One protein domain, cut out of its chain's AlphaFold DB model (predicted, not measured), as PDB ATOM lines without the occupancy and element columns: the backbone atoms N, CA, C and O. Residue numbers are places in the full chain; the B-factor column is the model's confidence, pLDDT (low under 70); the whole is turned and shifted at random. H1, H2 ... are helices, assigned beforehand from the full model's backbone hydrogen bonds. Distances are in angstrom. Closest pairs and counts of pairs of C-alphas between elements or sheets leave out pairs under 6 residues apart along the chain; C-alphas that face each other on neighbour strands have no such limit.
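AT A GLANCE: This is residues 59 to 98 of the 98 residues of an uncharacterized protein of Verrucomicrobia bacterium ADurb.Bin122 (UniProt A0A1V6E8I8). Two separate helices are strung along an open, extended chain: H1 is turned crosswise at one end, H2 lies along the length, and residues 89 to 98 trail off as a tail at the other end. The printed part has 40 residues with two named helices, H1 then H2, and no named strand; the class is all helix. It is extended, with a radius of gyration of the C-alphas of 16.3 A and spans of 48 by 22 by 11 A.

IN THESE COORDINATES: H1, residues 59 to 68, begins at C-alpha 59 (-41.207, 31.614, 14.142) and is 14.2 A long from first to last C-alpha. H2, residues 76 to 88, is 18.3 A long and ends at C-alpha 88 (-32.340, 46.825, 44.203).

HOW THE PARTS SIT: H1 and H2 are apart, with no C-alpha of the one within 8 A of the other. A short link of 7 residues joins them. Residues 59 to 98 stand free. In H1 and H2 every O i to N i+4 pair is within hydrogen-bond range.

THE WHOLE: The C-alphas of Glu 59 and Ala 98, the chain's last residue, are the two farthest apart, at 48.0 A. The printed part has no cut. Its mean pLDDT is 85.2; residue 92 and residues 94 to 98 are under 70.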
ATOM      1  N   GLU A  59     -40.401  30.402  13.999       91.88
ATOM      2  CA  GLU A  59     -41.207  31.614  14.142       91.88
ATOM      3  C   GLU A  59     -40.715  32.538  15.268       91.88
ATOM      4  O   GLU A  59     -40.820  33.765  15.168       91.88
ATOM      5  N   ILE A  60     -40.149  31.959  16.333       92.31
ATOM      6  CA  ILE A  60     -39.575  32.703  17.459       92.31
ATOM      7  C   ILE A  60     -38.201  33.249  17.078       92.31
ATOM      8  O   ILE A  60     -37.883  34.388  17.424       92.31
ATOM      9  N   VAL A  61     -37.415  32.480  16.323       93.38
ATOM     10  CA  VAL A  61     -36.118  32.919  15.790       93.38
ATOM     11  C   VAL A  61     -36.305  34.099  14.835       93.38
ATOM     12  O   VAL A  61     -35.653  35.127  15.003       93.38
ATOM     13  N   ASP A  62     -37.249  34.007  13.902       94.50
ATOM     14  CA  ASP A  62     -37.564  35.081  12.955       94.50
ATOM     15  C   ASP A  62     -38.103  36.328  13.664       94.50
ATOM     16  O   ASP A  62     -37.810  37.466  13.292       94.50
ATOM     17  N   HIS A  63     -38.910  36.149  14.710       93.56
ATOM     18  CA  HIS A  63     -39.331  37.255  15.566       93.56
ATOM     19  C   HIS A  63     -38.149  37.904  16.292       93.56
ATOM     20  O   HIS A  63     -38.022  39.127  16.274       93.56
ATOM     21  N   GLY A  64     -37.251  37.100  16.865       92.88
ATOM     22  CA  GLY A  64     -36.036  37.579  17.516       92.88
ATOM     23  C   GLY A  64     -35.137  38.370  16.566       92.88
ATOM     24  O   GLY A  64     -34.679  39.450  16.927       92.88
ATOM     25  N   GLN A  65     -34.951  37.896  15.331       92.69
ATOM     26  CA  GLN A  65     -34.174  38.612  14.313       92.69
ATOM     27  C   GLN A  65     -34.791  39.968  13.959       92.69
ATOM     28  O   GLN A  65     -34.073  40.961  13.870       92.69
ATOM     29  N   ARG A  66     -36.120  40.035  13.806       94.19
ATOM     30  CA  ARG A  66     -36.833  41.298  13.547       94.19
ATOM     31  C   ARG A  66     -36.684  42.297  14.692       94.19
ATOM     32  O   ARG A  66     -36.491  43.478  14.435       94.19
ATOM     33  N   LEU A  67     -36.746  41.830  15.936       92.69
ATOM     34  CA  LEU A  67     -36.528  42.683  17.106       92.69
ATOM     35  C   LEU A  67     -35.066  43.122  17.245       92.69
ATOM     36  O   LEU A  67     -34.809  44.235  17.683       92.69
ATOM     37  N   ALA A  68     -34.106  42.284  16.852       89.50
ATOM     38  CA  ALA A  68     -32.683  42.604  16.956       89.50
ATOM     39  C   ALA A  68     -32.248  43.757  16.037       89.50
ATOM     40  O   ALA A  68     -31.282  44.452  16.344       89.50
ATOM     41  N   VAL A  69     -32.948  43.962  14.916       93.81
ATOM     42  CA  VAL A  69     -32.693  45.081  13.992       93.81
ATOM     43  C   VAL A  69     -33.515  46.333  14.317       93.81
ATOM     44  O   VAL A  69     -33.275  47.386  13.726       93.81
ATOM     45  N   ASP A  70     -34.478  46.243  15.237       92.81
ATOM     46  CA  ASP A  70     -35.284  47.383  15.672       92.81
ATOM     47  C   ASP A  70     -34.497  48.245  16.669       92.81
ATOM     48  O   ASP A  70     -34.222  47.839  17.796       92.81
ATOM     49  N   GLY A  71     -34.165  49.477  16.274       88.94
ATOM     50  CA  GLY A  71     -33.444  50.427  17.129       88.94
ATOM     51  C   GLY A  71     -34.248  50.951  18.326       88.94
ATOM     52  O   GLY A  71     -33.675  51.592  19.208       88.94
ATOM     53  N   ASN A  72     -35.560  50.715  18.369       92.12
ATOM     54  CA  ASN A  72     -36.411  51.030  19.515       92.12
ATOM     55  C   ASN A  72     -36.626  49.819  20.444       92.12
ATOM     56  O   ASN A  72     -37.251  49.957  21.501       92.12
ATOM     57  N   TYR A  73     -36.102  48.646  20.080       90.12
ATOM     58  CA  TYR A  73     -36.059  47.482  20.949       90.12
ATOM     59  C   TYR A  73     -34.717  47.422  21.707       90.12
ATOM     60  O   TYR A  73     -33.658  47.607  21.110       90.12
ATOM     61  N   PRO A  74     -34.721  47.113  23.014       89.81
ATOM     62  CA  PRO A  74     -35.885  47.000  23.888       89.81
ATOM     63  C   PRO A  74     -36.453  48.383  24.278       89.81
ATOM     64  O   PRO A  74     -35.698  49.349  24.408       89.81
ATOM     65  N   PRO A  75     -37.772  48.502  24.531       94.31
ATOM     66  CA  PRO A  75     -38.383  49.753  24.970       94.31
ATOM     67  C   PRO A  75     -37.695  50.341  26.209       94.31
ATOM     68  O   PRO A  75     -37.432  49.636  27.185       94.31
ATOM     69  N   LYS A  76     -37.473  51.661  26.214       92.38
ATOM     70  CA  LYS A  76     -36.759  52.367  27.299       92.38
ATOM     71  C   LYS A  76     -37.358  52.136  28.690       92.38
ATOM     72  O   LYS A  76     -36.626  52.089  29.674       92.38
ATOM     73  N   GLU A  77     -38.676  51.981  28.775       94.62
ATOM     74  CA  GLU A  77     -39.368  51.676  30.031       94.62
ATOM     75  C   GLU A  77     -38.940  50.324  30.618       94.62
ATOM     76  O   GLU A  77     -38.703  50.225  31.822       94.62
ATOM     77  N   ILE A  78     -38.776  49.307  29.763       93.06
ATOM     78  CA  ILE A  78     -38.309  47.980  30.172       93.06
ATOM     79  C   ILE A  78     -36.869  48.072  30.669       93.06
ATOM     80  O   ILE A  78     -36.569  47.554  31.741       93.06
ATOM     81  N   ILE A  79     -36.004  48.784  29.939       93.06
ATOM     82  CA  ILE A  79     -34.608  49.000  30.345       93.06
ATOM     83  C   ILE A  79     -34.558  49.628  31.742       93.06
ATOM     84  O   ILE A  79     -33.893  49.093  32.622       93.06
ATOM     85  N   ARG A  80     -35.317  50.707  31.973       94.62
ATOM     86  CA  ARG A  80     -35.367  51.390  33.274       94.62
ATOM     87  C   ARG A  80     -35.783  50.447  34.401       94.62
ATOM     88  O   ARG A  80     -35.105  50.389  35.422       94.62
ATOM     89  N   ARG A  81     -36.867  49.690  34.211       94.31
ATOM     90  CA  ARG A  81     -37.371  48.751  35.223       94.31
ATOM     91  C   ARG A  81     -36.363  47.640  35.530       94.31
ATOM     92  O   ARG A  81     -36.204  47.268  36.688       94.31
ATOM     93  N   LEU A  82     -35.681  47.118  34.509       91.50
ATOM     94  CA  LEU A  82     -34.621  46.125  34.689       91.50
ATOM     95  C   LEU A  82     -33.433  46.714  35.458       91.50
ATOM     96  O   LEU A  82     -32.935  46.071  36.374       91.50
ATOM     97  N   SER A  83     -33.012  47.940  35.137       92.00
ATOM     98  CA  SER A  83     -31.941  48.628  35.865       92.00
ATOM     99  C   SER A  83     -32.295  48.851  37.337       92.00
ATOM    100  O   SER A  83     -31.476  48.565  38.205       92.00
ATOM    101  N   GLU A  84     -33.515  49.303  37.635       93.62
ATOM    102  CA  GLU A  84     -34.003  49.454  39.012       93.62
ATOM    103  C   GLU A  84     -33.974  48.117  39.764       93.62
ATOM    104  O   GLU A  84     -33.510  48.054  40.902       93.62
ATOM    105  N   MET A  85     -34.411  47.035  39.116       90.12
ATOM    106  CA  MET A  85     -34.411  45.697  39.704       90.12
ATOM    107  C   MET A  85     -32.997  45.179  39.981       90.12
ATOM    108  O   MET A  85     -32.779  44.656  41.063       90.12
ATOM    109  N   LEU A  86     -32.047  45.360  39.059       87.62
ATOM    110  CA  LEU A  86     -30.651  44.933  39.239       87.62
ATOM    111  C   LEU A  86     -29.933  45.700  40.354       87.62
ATOM    112  O   LEU A  86     -29.097  45.138  41.051       87.62
ATOM    113  N   VAL A  87     -30.249  46.985  40.529       89.38
ATOM    114  CA  VAL A  87     -29.672  47.800  41.611       89.38
ATOM    115  C   VAL A  87     -30.304  47.460  42.961       89.38
ATOM    116  O   VAL A  87     -29.637  47.514  43.990       89.38
ATOM    117  N   THR A  88     -31.594  47.119  42.970       86.94
ATOM    118  CA  THR A  88     -32.340  46.825  44.203       86.94
ATOM    119  C   THR A  88     -32.225  45.357  44.616       86.94
ATOM    120  O   THR A  88     -32.474  45.027  45.776       86.94
ATOM    121  N   SER A  89     -31.861  44.461  43.695       80.19
ATOM    122  CA  SER A  89     -31.615  43.059  44.009       80.19
ATOM    123  C   SER A  89     -30.366  42.962  44.873       80.19
ATOM    124  O   SER A  89     -29.244  43.020  44.379       80.19
ATOM    125  N   VAL A  90     -30.581  42.825  46.178       70.81
ATOM    126  CA  VAL A  90     -29.548  42.367  47.097       70.81
ATOM    127  C   VAL A  90     -29.180  40.951  46.669       70.81
ATOM    128  O   VAL A  90     -30.038  40.068  46.626       70.81
ATOM    129  N   ASP A  91     -27.918  40.752  46.308       71.75
ATOM    130  CA  ASP A  91     -27.391  39.422  46.054       71.75
ATOM    131  C   ASP A  91     -27.238  38.702  47.401       71.75
ATOM    132  O   ASP A  91     -26.369  39.021  48.212       71.75
ATOM    133  N   TYR A  92     -28.151  37.774  47.686       65.00
ATOM    134  CA  TYR A  92     -28.163  37.016  48.940       65.00
ATOM    135  C   TYR A  92     -27.210  35.815  48.920       65.00
ATOM    136  O   TYR A  92     -27.181  35.056  49.889       65.00
ATOM    137  N   THR A  93     -26.431  35.621  47.851       71.56
ATOM    138  CA  THR A  93     -25.487  34.498  47.776       71.56
ATOM    139  C   THR A  93     -24.369  34.584  48.820       71.56
ATOM    140  O   THR A  93     -23.918  33.541  49.280       71.56
ATOM    141  N   GLU A  94     -24.008  35.782  49.298       63.31
ATOM    142  CA  GLU A  94     -22.968  35.968  50.327       63.31
ATOM    143  C   GLU A  94     -23.479  35.870  51.783       63.31
ATOM    144  O   GLU A  94     -22.688  35.705  52.708       63.31
ATOM    145  N   GLN A  95     -24.794  35.952  52.031       59.41
ATOM    146  CA  GLN A  95     -25.355  35.954  53.400       59.41
ATOM    147  C   GLN A  95     -25.667  34.554  53.952       59.41
ATOM    148  O   GLN A  95     -26.040  34.426  55.117       59.41
ATOM    149  N   ALA A  96     -25.522  33.503  53.142       60.38
ATOM    150  CA  ALA A  96     -25.773  32.120  53.550       60.38
ATOM    151  C   ALA A  96     -24.547  31.416  54.177       60.38
ATOM    152  O   ALA A  96     -24.674  30.267  54.602       60.38
ATOM    153  N   GLU A  97     -23.386  32.082  54.249       54.97
ATOM    154  CA  GLU A  97     -22.124  31.525  54.778       54.97
ATOM    155  C   GLU A  97     -21.659  32.122  56.127       54.97
ATOM    156  O   GLU A  97     -20.547  31.827  56.565       54.97
ATOM    157  N   ALA A  98     -22.481  32.931  56.811       49.06
ATOM    158  CA  ALA A  98     -22.139  33.547  58.106       49.06
ATOM    159  C   ALA A  98     -22.777  32.847  59.319       49.06
ATOM    160  O   ALA A  98     -23.992  32.547  59.273       49.06
TER     161      ALA A  98